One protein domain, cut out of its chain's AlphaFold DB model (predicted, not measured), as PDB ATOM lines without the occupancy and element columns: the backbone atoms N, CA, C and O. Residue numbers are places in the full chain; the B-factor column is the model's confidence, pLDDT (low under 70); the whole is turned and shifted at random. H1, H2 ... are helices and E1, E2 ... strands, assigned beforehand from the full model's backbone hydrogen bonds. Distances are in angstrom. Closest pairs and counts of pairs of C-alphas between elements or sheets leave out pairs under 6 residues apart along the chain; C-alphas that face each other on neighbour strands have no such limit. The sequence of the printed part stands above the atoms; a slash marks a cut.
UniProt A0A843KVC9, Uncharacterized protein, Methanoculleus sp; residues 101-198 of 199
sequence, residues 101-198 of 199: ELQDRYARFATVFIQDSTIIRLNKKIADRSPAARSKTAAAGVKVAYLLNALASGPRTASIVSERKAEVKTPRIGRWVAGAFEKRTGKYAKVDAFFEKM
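Overview. This is residues 101 to 198 of the 199 residues of an uncharacterized protein of Methanoculleus sp (UniProt A0A843KVC9). With little regular structure, this is a twisted ribbon of three strands in a meander, each the antiparallel neighbour of the one before, with helix H1 off one end; residues 163 to 198 fold back from E3. Of 98 printed residues, 34 are in named elements, mostly strand: H1, E1, E2, E3. The whole is loose, radius of gyration of the C-alphas 16.6 A, spanning 51 by 30 by 23 A.

Along the chain. Find H1, residues 101 to 105, from C-alpha 101 at (23.828, -32.065, -0.068). E1, residues 113 to 122, runs 28.6 A; E2, residues 140 to 149, 29.8 A; E3, residues 154 to 162, 23.4 A, to C-alpha 162 at (47.145, -10.547, 15.158).

Arrangement. In the hairpin E1 and E2, find N 118 and O 144 within hydrogen-bond range, 2.9 A. E2 and E3 form another, with N 145 and O 159 at 2.9 A. H1, its O i to N i+4 pair within range, is not on the sheet.

Size, cuts and confidence. The elongated printed part has no cut; E1 to E2 is a long link. pLDDT is under 70 at residue 102 and residues 167 to 198.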
ATOM      1  N   GLU A 101      23.382 -32.275   1.310       70.38
ATOM      2  CA  GLU A 101      23.828 -32.065  -0.068       70.38
ATOM      3  C   GLU A 101      25.352 -31.897  -0.232       70.38
ATOM      4  O   GLU A 101      25.931 -32.431  -1.179       70.38
ATOM      5  N   LEU A 102      26.033 -31.163   0.660       68.50
ATOM      6  CA  LEU A 102      27.494 -31.032   0.609       68.50
ATOM      7  C   LEU A 102      28.170 -32.333   1.039       68.50
ATOM      8  O   LEU A 102      29.159 -32.729   0.424       68.50
ATOM      9  N   GLN A 103      27.633 -33.011   2.055       70.75
ATOM     10  CA  GLN A 103      28.144 -34.315   2.475       70.75
ATOM     11  C   GLN A 103      28.025 -35.333   1.333       70.75
ATOM     12  O   GLN A 103      29.025 -35.949   0.980       70.75
ATOM     13  N   ASP A 104      26.871 -35.407   0.671       74.25
ATOM     14  CA  ASP A 104      26.606 -36.299  -0.462       74.25
ATOM     15  C   ASP A 104      27.478 -35.960  -1.678       74.25
ATOM     16  O   ASP A 104      28.135 -36.831  -2.256       74.25
ATOM     17  N   ARG A 105      27.568 -34.672  -2.050       76.62
ATOM     18  CA  ARG A 105      28.392 -34.208  -3.185       76.62
ATOM     19  C   ARG A 105      29.865 -34.585  -3.024       76.62
ATOM     20  O   ARG A 105      30.560 -34.805  -4.026       76.62
ATOM     21  N   TYR A 106      30.343 -34.631  -1.784       74.44
ATOM     22  CA  TYR A 106      31.735 -34.898  -1.442       74.44
ATOM     23  C   TYR A 106      31.955 -36.265  -0.768       74.44
ATOM     24  O   TYR A 106      33.084 -36.545  -0.373       74.44
ATOM     25  N   ALA A 107      30.948 -37.147  -0.727       72.56
ATOM     26  CA  ALA A 107      31.003 -38.445  -0.036       72.56
ATOM     27  C   ALA A 107      32.089 -39.397  -0.573       72.56
ATOM     28  O   ALA A 107      32.551 -40.288   0.131       72.56
ATOM     29  N   ARG A 108      32.543 -39.188  -1.815       74.81
ATOM     30  CA  ARG A 108      33.649 -39.942  -2.437       74.81
ATOM     31  C   ARG A 108      35.034 -39.647  -1.845       74.81
ATOM     32  O   ARG A 108      36.016 -40.264  -2.256       74.81
ATOM     33  N   PHE A 109      35.137 -38.658  -0.964       72.38
ATOM     34  CA  PHE A 109      36.381 -38.255  -0.320       72.38
ATOM     35  C   PHE A 109      36.353 -38.667   1.149       72.38
ATOM     36  O   PHE A 109      35.330 -38.499   1.805       72.38
ATOM     37  N   ALA A 110      37.473 -39.144   1.698       74.06
ATOM     38  CA  ALA A 110      37.505 -39.517   3.116       74.06
ATOM     39  C   ALA A 110      37.380 -38.298   4.050       74.06
ATOM     40  O   ALA A 110      36.877 -38.400   5.166       74.06
ATOM     41  N   THR A 111      37.814 -37.121   3.592       73.69
ATOM     42  CA  THR A 111      37.602 -35.839   4.269       73.69
ATOM     43  C   THR A 111      37.677 -34.697   3.263       73.69
ATOM     44  O   THR A 111      38.289 -34.840   2.208       73.69
ATOM     45  N   VAL A 112      37.092 -33.548   3.607       76.19
ATOM     46  CA  VAL A 112      37.262 -32.283   2.879       76.19
ATOM     47  C   VAL A 112      37.485 -31.185   3.907       76.19
ATOM     48  O   VAL A 112      36.626 -30.980   4.765       76.19
ATOM     49  N   PHE A 113      38.616 -30.475   3.839       79.00
ATOM     50  CA  PHE A 113      38.793 -29.253   4.629       79.00
ATOM     51  C   PHE A 113      38.567 -27.995   3.802       79.00
ATOM     52  O   PHE A 113      38.844 -27.966   2.610       79.00
ATOM     53  N   ILE A 114      38.063 -26.955   4.456       78.62
ATOM     54  CA  ILE A 114      37.941 -25.613   3.897       78.62
ATOM     55  C   ILE A 114      38.715 -24.690   4.826       78.62
ATOM     56  O   ILE A 114      38.396 -24.583   6.010       78.62
ATOM     57  N   GLN A 115      39.756 -24.061   4.295       81.12
ATOM     58  CA  GLN A 115      40.499 -23.030   4.999       81.12
ATOM     59  C   GLN A 115      39.953 -21.663   4.597       81.12
ATOM     60  O   GLN A 115      39.864 -21.356   3.412       81.12
ATOM     61  N   ASP A 116      39.628 -20.839   5.584       81.75
ATOM     62  CA  ASP A 116      39.258 -19.449   5.352       81.75
ATOM     63  C   ASP A 116      39.769 -18.554   6.483       81.75
ATOM     64  O   ASP A 116      40.116 -19.014   7.581       81.75
ATOM     65  N   SER A 117      39.852 -17.255   6.215       85.50
ATOM     66  CA  SER A 117      40.129 -16.284   7.259       85.50
ATOM     67  C   SER A 117      39.458 -14.946   7.008       85.50
ATOM     68  O   SER A 117      39.451 -14.423   5.898       85.50
ATOM     69  N   THR A 118      38.952 -14.350   8.083       87.56
ATOM     70  CA  THR A 118      38.363 -13.011   8.069       87.56
ATOM     71  C   THR A 118      39.244 -12.055   8.861       87.56
ATOM     72  O   THR A 118      39.679 -12.368   9.971       87.56
ATOM     73  N   ILE A 119      39.504 -10.873   8.305       89.38
ATOM     74  CA  ILE A 119      40.205  -9.790   9.002       89.38
ATOM     75  C   ILE A 119      39.166  -8.857   9.623       89.38
ATOM     76  O   ILE A 119      38.289  -8.352   8.929       89.38
ATOM     77  N   ILE A 120      39.302  -8.595  10.921       89.62
ATOM     78  CA  ILE A 120      38.451  -7.679  11.680       89.62
ATOM     79  C   ILE A 120      39.303  -6.495  12.125       89.62
ATOM     80  O   ILE A 120      40.340  -6.660  12.777       89.62
ATOM     81  N   ARG A 121      38.863  -5.285  11.772       90.19
ATOM     82  CA  ARG A 121      39.511  -4.041  12.195       90.19
ATOM     83  C   ARG A 121      39.095  -3.684  13.612       90.19
ATOM     84  O   ARG A 121      37.921  -3.764  13.958       90.19
ATOM     85  N   LEU A 122      40.075  -3.288  14.415       90.00
ATOM     86  CA  LEU A 122      39.890  -2.958  15.820       90.00
ATOM     87  C   LEU A 122      40.271  -1.502  16.097       90.00
ATOM     88  O   LEU A 122      40.867  -0.812  15.268       90.00
ATOM     89  N   ASN A 123      39.945  -1.033  17.300       88.44
ATOM     90  CA  ASN A 123      40.317   0.304  17.737       88.44
ATOM     91  C   ASN A 123      41.850   0.471  17.761       88.44
ATOM     92  O   ASN A 123      42.564  -0.364  18.314       88.44
ATOM     93  N   LYS A 124      42.359   1.591  17.230       90.69
ATOM     94  CA  LYS A 124      43.800   1.892  17.178       90.69
ATOM     95  C   LYS A 124      44.512   1.841  18.538       90.69
ATOM     96  O   LYS A 124      45.708   1.586  18.566       90.69
ATOM     97  N   LYS A 125      43.796   2.029  19.656       91.31
ATOM     98  CA  LYS A 125      44.352   1.962  21.021       91.31
ATOM     99  C   LYS A 125      44.979   0.609  21.374       91.31
ATOM    100  O   LYS A 125      45.756   0.543  22.315       91.31
ATOM    101  N   ILE A 126      44.645  -0.459  20.650       90.38
ATOM    102  CA  ILE A 126      45.223  -1.796  20.864       90.38
ATOM    103  C   ILE A 126      46.179  -2.222  19.744       90.38
ATOM    104  O   ILE A 126      46.510  -3.403  19.632       90.38
ATOM    105  N   ALA A 127      46.641  -1.276  18.918       91.00
ATOM    106  CA  ALA A 127      47.560  -1.558  17.816       91.00
ATOM    107  C   ALA A 127      48.874  -2.192  18.295       91.00
ATOM    108  O   ALA A 127      49.390  -3.073  17.613       91.00
ATOM    109  N   ASP A 128      49.354  -1.841  19.489       89.56
ATOM    110  CA  ASP A 128      50.583  -2.413  20.056       89.56
ATOM    111  C   ASP A 128      50.455  -3.921  20.322       89.56
ATOM    112  O   ASP A 128      51.418  -4.672  20.189       89.56
ATOM    113  N   ARG A 129      49.243  -4.392  20.651       88.62
ATOM    114  CA  ARG A 129      48.952  -5.813  20.920       88.62
ATOM    115  C   ARG A 129      48.470  -6.568  19.685       88.62
ATOM    116  O   ARG A 129      48.613  -7.786  19.600       88.62
ATOM    117  N   SER A 130      47.828  -5.885  18.746       88.69
ATOM    118  CA  SER A 130      47.226  -6.494  17.555       88.69
ATOM    119  C   SER A 130      47.449  -5.607  16.336       88.69
ATOM    120  O   SER A 130      46.500  -5.013  15.824       88.69
ATOM    121  N   PRO A 131      48.704  -5.470  15.879       90.12
ATOM    122  CA  PRO A 131      49.028  -4.557  14.797       90.12
ATOM    123  C   PRO A 131      48.416  -5.029  13.479       90.12
ATOM    124  O   PRO A 131      48.546  -6.196  13.100       90.12
ATOM    125  N   ALA A 132      47.806  -4.098  12.747       89.69
ATOM    126  CA  ALA A 132      47.293  -4.372  11.414       89.69
ATOM    127  C   ALA A 132      48.432  -4.677  10.424       89.69
ATOM    128  O   ALA A 132      49.560  -4.165  10.534       89.69
ATOM    129  N   ALA A 133      48.127  -5.498   9.421       86.12
ATOM    130  CA  ALA A 133      49.014  -5.710   8.288       86.12
ATOM    131  C   ALA A 133      48.822  -4.582   7.263       86.12
ATOM    132  O   ALA A 133      47.719  -4.063   7.088       86.12
ATOM    133  N   ARG A 134      49.907  -4.207   6.570       73.62
ATOM    134  CA  ARG A 134      49.887  -3.259   5.437       73.62
ATOM    135  C   ARG A 134      49.142  -1.946   5.742       73.62
ATOM    136  O   ARG A 134      48.308  -1.499   4.963       73.62
ATOM    137  N   SER A 135      49.448  -1.330   6.884       75.62
ATOM    138  CA  SER A 135      48.902  -0.028   7.279       75.62
ATOM    139  C   SER A 135      49.982   1.051   7.230       75.62
ATOM    140  O   SER A 135      51.072   0.836   7.758       75.62
ATOM    141  N   LYS A 136      49.674   2.211   6.629       70.50
ATOM    142  CA  LYS A 136      50.548   3.403   6.649       70.50
ATOM    143  C   LYS A 136      50.455   4.183   7.969       70.50
ATOM    144  O   LYS A 136      51.323   4.992   8.261       70.50
ATOM    145  N   THR A 137      49.408   3.944   8.759       77.50
ATOM    146  CA  THR A 137      49.139   4.599  10.050       77.50
ATOM    147  C   THR A 137      49.006   3.566  11.173       77.50
ATOM    148  O   THR A 137      48.886   2.365  10.914       77.50
ATOM    149  N   ALA A 138      49.024   4.004  12.437       78.25
ATOM    150  CA  ALA A 138      48.764   3.116  13.570       78.25
ATOM    151  C   ALA A 138      47.330   2.558  13.488       78.25
ATOM    152  O   ALA A 138      46.352   3.270  13.726       78.25
ATOM    153  N   ALA A 139      47.216   1.280  13.129       88.19
ATOM    154  CA  ALA A 139      45.952   0.571  12.995       88.19
ATOM    155  C   ALA A 139      46.037  -0.789  13.686       88.19
ATOM    156  O   ALA A 139      47.086  -1.440  13.675       88.19
ATOM    157  N   ALA A 140      44.913  -1.215  14.258       92.62
ATOM    158  CA  ALA A 140      44.783  -2.503  14.911       92.62
ATOM    159  C   ALA A 140      43.900  -3.442  14.085       92.62
ATOM    160  O   ALA A 140      42.885  -3.026  13.516       92.62
ATOM    161  N   GLY A 141      44.284  -4.709  14.034       91.81
ATOM    162  CA  GLY A 141      43.573  -5.733  13.289       91.81
ATOM    163  C   GLY A 141      43.857  -7.117  13.842       91.81
ATOM    164  O   GLY A 141      44.982  -7.445  14.231       91.81
ATOM    165  N   VAL A 142      42.818  -7.940  13.854       91.56
ATOM    166  CA  VAL A 142      42.934  -9.373  14.115       91.56
ATOM    167  C   VAL A 142      42.441 -10.147  12.915       91.56
ATOM    168  O   VAL A 142      41.620  -9.676  12.129       91.56
ATOM    169  N   LYS A 143      42.950 -11.359  12.788       90.19
ATOM    170  CA  LYS A 143      42.500 -12.344  11.830       90.19
ATOM    171  C   LYS A 143      41.861 -13.495  12.589       90.19
ATOM    172  O   LYS A 143      42.488 -14.073  13.478       90.19
ATOM    173  N   VAL A 144      40.632 -13.823  12.216       88.75
ATOM    174  CA  VAL A 144      39.963 -15.060  12.616       88.75
ATOM    175  C   VAL A 144      40.252 -16.075  11.521       88.75
ATOM    176  O   VAL A 144      39.766 -15.927  10.405       88.75
ATOM    177  N   ALA A 145      41.104 -17.050  11.815       86.44
ATOM    178  CA  ALA A 145      41.475 -18.111  10.887       86.44
ATOM    179  C   ALA A 145      40.754 -19.406  11.258       86.44
ATOM    180  O   ALA A 145      40.738 -19.796  12.432       86.44
ATOM    181  N   TYR A 146      40.196 -20.068  10.250       84.38
ATOM    182  CA  TYR A 146      39.313 -21.211  10.409       84.38
ATOM    183  C   TYR A 146      39.686 -22.327   9.433       84.38
ATOM    184  O   TYR A 146      39.946 -22.078   8.257       84.38
ATOM    185  N   LEU A 147      39.710 -23.562   9.927       84.75
ATOM    186  CA  LEU A 147      39.818 -24.775   9.125       84.75
ATOM    187  C   LEU A 147      38.600 -25.641   9.431       84.75
ATOM    188  O   LEU A 147      38.535 -26.280  10.484       84.75
ATOM    189  N   LEU A 148      37.637 -25.650   8.521       82.88
ATOM    190  CA  LEU A 148      36.408 -26.429   8.618       82.88
ATOM    191  C   LEU A 148      36.645 -27.833   8.062       82.88
ATOM    192  O   LEU A 148      37.259 -27.960   7.009       82.88
ATOM    193  N   ASN A 149      36.137 -28.871   8.722       81.62
ATOM    194  CA  ASN A 149      35.897 -30.169   8.093       81.62
ATOM    195  C   ASN A 149      34.468 -30.174   7.542       81.62
ATOM    196  O   ASN A 149      33.514 -30.156   8.317       81.62
ATOM    197  N   ALA A 150      34.331 -30.178   6.217       78.56
ATOM    198  CA  ALA A 150      33.035 -30.083   5.559       78.56
ATOM    199  C   ALA A 150      32.189 -31.355   5.730       78.56
ATOM    200  O   ALA A 150      30.971 -31.247   5.816       78.56
ATOM    201  N   LEU A 151      32.813 -32.536   5.832       77.81
ATOM    202  CA  LEU A 151      32.082 -33.797   6.025       77.81
ATOM    203  C   LEU A 151      31.639 -33.990   7.479       77.81
ATOM    204  O   LEU A 151      30.569 -34.528   7.730       77.81
ATOM    205  N   ALA A 152      32.432 -33.508   8.441       79.25
ATOM    206  CA  ALA A 152      32.072 -33.533   9.862       79.25
ATOM    207  C   ALA A 152      31.261 -32.300  10.313       79.25
ATOM    208  O   ALA A 152      30.979 -32.160  11.502       79.25
ATOM    209  N   SER A 153      30.940 -31.383   9.390       77.00
ATOM    210  CA  SER A 153      30.195 -30.138   9.635       77.00
ATOM    211  C   SER A 153      30.699 -29.333  10.840       77.00
ATOM    212  O   SER A 153      29.922 -28.775  11.617       77.00
ATOM    213  N   GLY A 154      32.021 -29.269  11.024       77.50
ATOM    214  CA  GLY A 154      32.593 -28.671  12.224       77.50
ATOM    215  C   GLY A 154      34.040 -28.199  12.092       77.50
ATOM    216  O   GLY A 154      34.776 -28.633  11.198       77.50
ATOM    217  N   PRO A 155      34.473 -27.291  12.981       80.75
ATOM    218  CA  PRO A 155      35.838 -26.783  13.007       80.75
ATOM    219  C   PRO A 155      36.824 -27.899  13.325       80.75
ATOM    220  O   PRO A 155      36.770 -28.508  14.392       80.75
ATOM    221  N   ARG A 156      37.819 -28.081  12.459       82.19
ATOM    222  CA  ARG A 156      39.050 -28.781  12.836       82.19
ATOM    223  C   ARG A 156      39.941 -27.872  13.674       82.19
ATOM    224  O   ARG A 156      40.477 -28.302  14.693       82.19
ATOM    225  N   THR A 157      40.099 -26.613  13.264       82.19
ATOM    226  CA  THR A 157      40.800 -25.585  14.044       82.19
ATOM    227  C   THR A 157      40.156 -24.213  13.851       82.19
ATOM    228  O   THR A 157      39.702 -23.869  12.764       82.19
ATOM    229  N   ALA A 158      40.143 -23.413  14.917       85.06
ATOM    230  CA  ALA A 158      39.746 -22.009  14.895       85.06
ATOM    231  C   ALA A 158      40.724 -21.216  15.765       85.06
ATOM    232  O   ALA A 158      41.097 -21.668  16.853       85.06
ATOM    233  N   SER A 159      41.174 -20.057  15.287       85.38
ATOM    234  CA  SER A 159      42.104 -19.210  16.037       85.38
ATOM    235  C   SER A 159      41.895 -17.732  15.740       85.38
ATOM    236  O   SER A 159      41.599 -17.353  14.609       85.38
ATOM    237  N   ILE A 160      42.100 -16.902  16.760       88.19
ATOM    238  CA  ILE A 160      42.151 -15.447  16.634       88.19
ATOM    239  C   ILE A 160      43.602 -15.040  16.840       88.19
ATOM    240  O   ILE A 160      44.207 -15.353  17.868       88.19
ATOM    241  N   VAL A 161      44.176 -14.377  15.847       88.12
ATOM    242  CA  VAL A 161      45.576 -13.955  15.861       88.12
ATOM    243  C   VAL A 161      45.697 -12.505  15.413       88.12
ATOM    244  O   VAL A 161      44.813 -11.984  14.743       88.12
ATOM    245  N   SER A 162      46.800 -11.841  15.761       88.12
ATOM    246  CA  SER A 162      47.145 -10.547  15.158       88.12
ATOM    247  C   SER A 162      47.144 -10.656  13.628       88.12
ATOM    248  O   SER A 162      47.604 -11.665  13.091       88.12
ATOM    249  N   GLU A 163      46.663  -9.626  12.924       87.06
ATOM    250  CA  GLU A 163      46.557  -9.623  11.455       87.06
ATOM    251  C   GLU A 163      47.899  -9.915  10.758       87.06
ATOM    252  O   GLU A 163      47.925 -10.548   9.702       87.06
ATOM    253  N   ARG A 164      49.023  -9.498  11.363       85.31
ATOM    254  CA  ARG A 164      50.377  -9.756  10.839       85.31
ATOM    255  C   ARG A 164      50.821 -11.210  10.953       85.31
ATOM    256  O   ARG A 164      51.760 -11.607  10.265       85.31
ATOM    257  N   LYS A 165      50.200 -12.000  11.830       84.38
ATOM    258  CA  LYS A 165      50.542 -13.414  11.961       84.38
ATOM    259  C   LYS A 165      50.032 -14.150  10.724       84.38
ATOM    260  O   LYS A 165      48.887 -13.978  10.307       84.38
ATOM    261  N   ALA A 166      50.900 -14.971  10.137       76.25
ATOM    262  CA  ALA A 166      50.514 -15.842   9.037       76.25
ATOM    263  C   ALA A 166      49.323 -16.725   9.446       76.25
ATOM    264  O   ALA A 166      49.171 -17.077  10.618       76.25
ATOM    265  N   GLU A 167      48.483 -17.062   8.469       68.12
ATOM    266  CA  GLU A 167      47.334 -17.943   8.679       68.12
ATOM    267  C   GLU A 167      47.740 -19.294   9.262       68.12
ATOM    268  O   GLU A 167      48.898 -19.718   9.166       68.12
ATOM    269  N   VAL A 168      46.756 -19.965   9.872       64.00
ATOM    270  CA  VAL A 168      46.897 -21.342  10.349       64.00
ATOM    271  C   VAL A 168      47.555 -22.158   9.245       64.00
ATOM    272  O   VAL A 168      47.098 -22.166   8.101       64.00
ATOM    273  N   LYS A 169      48.672 -22.810   9.587       59.81
ATOM    274  CA  LYS A 169      49.335 -23.702   8.648       59.81
ATOM    275  C   LYS A 169      48.350 -24.806   8.307       59.81
ATOM    276  O   LYS A 169      47.872 -25.514   9.194       59.81
ATOM    277  N   THR A 170      48.096 -24.934   7.018       57.81
ATOM    278  CA  THR A 170      47.539 -26.118   6.389       57.81
ATOM    279  C   THR A 170      48.047 -27.393   7.084       57.81
ATOM    280  O   THR A 170      49.251 -27.456   7.381       57.81
ATOM    281  N   PRO A 171      47.187 -28.394   7.375       60.78
ATOM    282  CA  PRO A 171      47.635 -29.659   7.953       60.78
ATOM    283  C   PRO A 171      48.847 -30.203   7.193       60.78
ATOM    284  O   PRO A 171      48.887 -30.143   5.964       60.78
ATOM    285  N   ARG A 172      49.856 -30.710   7.913       58.62
ATOM    286  CA  ARG A 172      51.016 -31.337   7.271       58.62
ATOM    287  C   ARG A 172      50.544 -32.583   6.528       58.62
ATOM    288  O   ARG A 172      50.237 -33.596   7.146       58.62
ATOM    289  N   ILE A 173      50.497 -32.478   5.209       60.22
ATOM    290  CA  ILE A 173      50.209 -33.582   4.302       60.22
ATOM    291  C   ILE A 173      51.453 -34.476   4.262       60.22
ATOM    292  O   ILE A 173      52.538 -34.013   3.903       60.22
ATOM    293  N   GLY A 174      51.325 -35.734   4.685       54.91
ATOM    294  CA  GLY A 174      52.416 -36.705   4.590       54.91
ATOM    295  C   GLY A 174      52.596 -37.216   3.158       54.91
ATOM    296  O   GLY A 174      51.708 -37.079   2.326       54.91
ATOM    297  N   ARG A 175      53.735 -37.849   2.845       62.69
ATOM    298  CA  ARG A 175      53.971 -38.422   1.500       62.69
ATOM    299  C   ARG A 175      52.964 -39.513   1.104       62.69
ATOM    300  O   ARG A 175      52.819 -39.789  -0.077       62.69
ATOM    301  N   TRP A 176      52.256 -40.095   2.070       57.66
ATOM    302  CA  TRP A 176      51.280 -41.172   1.884       57.66
ATOM    303  C   TRP A 176      50.016 -40.768   1.100       57.66
ATOM    304  O   TRP A 176      49.281 -41.641   0.666       57.66
ATOM    305  N   VAL A 177      49.784 -39.471   0.870       58.00
ATOM    306  CA  VAL A 177      48.675 -38.939   0.043       58.00
ATOM    307  C   VAL A 177      49.142 -38.451  -1.340       58.00
ATOM    308  O   VAL A 177      48.379 -37.830  -2.085       58.00
ATOM    309  N   ALA A 178      50.397 -38.726  -1.716       54.94
ATOM    310  CA  ALA A 178      50.917 -38.416  -3.047       54.94
ATOM    311  C   ALA A 178      50.089 -39.133  -4.133       54.94
ATOM    312  O   ALA A 178      49.947 -40.349  -4.108       54.94
ATOM    313  N   GLY A 179      49.513 -38.372  -5.072       57.41
ATOM    314  CA  GLY A 179      48.631 -38.889  -6.133       57.41
ATOM    315  C   GLY A 179      47.135 -38.961  -5.779       57.41
ATOM    316  O   GLY A 179      46.309 -39.100  -6.679       57.41
ATOM    317  N   ALA A 180      46.772 -38.802  -4.501       55.97
ATOM    318  CA  ALA A 180      45.383 -38.685  -4.030       55.97
ATOM    319  C   ALA A 180      45.014 -37.251  -3.596       55.97
ATOM    320  O   ALA A 180      43.851 -36.963  -3.328       55.97
ATOM    321  N   PHE A 181      46.003 -36.352  -3.557       57.72
ATOM    322  CA  PHE A 181      45.859 -34.945  -3.201       57.72
ATOM    323  C   PHE A 181      45.539 -34.066  -4.418       57.72
ATOM    324  O   PHE A 181      46.261 -34.075  -5.414       57.72
ATOM    325  N   GLU A 182      44.511 -33.231  -4.301       58.16
ATOM    326  CA  GLU A 182      44.163 -32.192  -5.273       58.16
ATOM    327  C   GLU A 182      43.972 -30.865  -4.518       58.16
ATOM    328  O   GLU A 182      43.365 -30.835  -3.458       58.16
ATOM    329  N   LYS A 183      44.511 -29.753  -5.031       60.69
ATOM    330  CA  LYS A 183      44.367 -28.419  -4.425       60.69
ATOM    331  C   LYS A 183      43.596 -27.517  -5.381       60.69
ATOM    332  O   LYS A 183      44.098 -27.222  -6.464       60.69
ATOM    333  N   ARG A 184      42.416 -27.030  -4.990       58.00
ATOM    334  CA  ARG A 184      41.588 -26.149  -5.839       58.00
ATOM    335  C   ARG A 184      41.466 -24.740  -5.279       58.00
ATOM    336  O   ARG A 184      40.597 -24.459  -4.472       58.00
ATOM    337  N   THR A 185      42.269 -23.808  -5.778       53.31
ATOM    338  CA  THR A 185      42.153 -22.406  -5.349       53.31
ATOM    339  C   THR A 185      41.018 -21.707  -6.108       53.31
ATOM    340  O   THR A 185      41.073 -21.607  -7.331       53.31
ATOM    341  N   GLY A 186      39.987 -21.229  -5.404       47.16
ATOM    342  CA  GLY A 186      38.898 -20.437  -5.986       47.16
ATOM    343  C   GLY A 186      39.223 -18.937  -6.059       47.16
ATOM    344  O   GLY A 186      40.055 -18.432  -5.310       47.16
ATOM    345  N   LYS A 187      38.534 -18.203  -6.946       35.66
ATOM    346  CA  LYS A 187      38.728 -16.752  -7.172       35.66
ATOM    347  C   LYS A 187      38.308 -15.863  -5.984       35.66
ATOM    348  O   LYS A 187      38.774 -14.735  -5.892       35.66
ATOM    349  N   TYR A 188      37.445 -16.368  -5.097       30.30
ATOM    350  CA  TYR A 188      36.830 -15.609  -3.992       30.30
ATOM    351  C   TYR A 188      37.106 -16.192  -2.596       30.30
ATOM    352  O   TYR A 188      36.799 -15.550  -1.600       30.30
ATOM    353  N   ALA A 189      37.711 -17.380  -2.521       32.78
ATOM    354  CA  ALA A 189      38.129 -18.032  -1.284       32.78
ATOM    355  C   ALA A 189      39.278 -18.999  -1.593       32.78
ATOM    356  O   ALA A 189      39.246 -19.720  -2.598       32.78
ATOM    357  N   LYS A 190      40.291 -19.039  -0.724       35.84
ATOM    358  CA  LYS A 190      41.392 -19.998  -0.841       35.84
ATOM    359  C   LYS A 190      40.940 -21.346  -0.276       35.84
ATOM    360  O   LYS A 190      41.322 -21.733   0.819       35.84
ATOM    361  N   VAL A 191      40.082 -22.040  -1.019       41.44
ATOM    362  CA  VAL A 191      39.604 -23.374  -0.644       41.44
ATOM    363  C   VAL A 191      40.730 -24.379  -0.857       41.44
ATOM    364  O   VAL A 191      40.840 -25.025  -1.890       41.44
ATOM    365  N   ASP A 192      41.596 -24.537   0.130       45.00
ATOM    366  CA  ASP A 192      42.491 -25.685   0.135       45.00
ATOM    367  C   ASP A 192      41.641 -26.907   0.526       45.00
ATOM    368  O   ASP A 192      41.501 -27.224   1.698       45.00
ATOM    369  N   ALA A 193      40.989 -27.533  -0.458       45.75
ATOM    370  CA  ALA A 193      40.370 -28.839  -0.280       45.75
ATOM    371  C   ALA A 193      41.482 -29.889  -0.197       45.75
ATOM    372  O   ALA A 193      42.413 -29.872  -0.995       45.75
ATOM    373  N   PHE A 194      41.415 -30.769   0.798       51.81
ATOM    374  CA  PHE A 194      42.325 -31.905   0.935       51.81
ATOM    375  C   PHE A 194      41.497 -33.133   0.668       51.81
ATOM    376  O   PHE A 194      40.443 -33.281   1.277       51.81
ATOM    377  N   PHE A 195      41.971 -33.972  -0.237       53.28
ATOM    378  CA  PHE A 195      41.259 -35.155  -0.664       53.28
ATOM    379  C   PHE A 195      42.053 -36.383  -0.243       53.28
ATOM    380  O   PHE A 195      43.276 -36.432  -0.366       53.28
ATOM    381  N   GLU A 196      41.334 -37.360   0.274       44.06
ATOM    382  CA  GLU A 196      41.819 -38.705   0.524       44.06
ATOM    383  C   GLU A 196      40.894 -39.611  -0.292       44.06
ATOM    384  O   GLU A 196      39.670 -39.557  -0.132       44.06
ATOM    385  N   LYS A 197      41.457 -40.342  -1.260       40.84
ATOM    386  CA  LYS A 197      40.704 -41.336  -2.031       40.84
ATOM    387  C   LYS A 197      40.477 -42.547  -1.132       40.84
ATOM    388  O   LYS A 197      41.443 -43.090  -0.607       40.84
ATOM    389  N   MET A 198      39.223 -42.968  -0.995       39.81
ATOM    390  CA  MET A 198      38.917 -44.328  -0.551       39.81
ATOM    391  C   MET A 198      39.442 -45.299  -1.621       39.81
ATOM    392  O   MET A 198      39.288 -45.017  -2.814       39.81
TER     393      MET A 198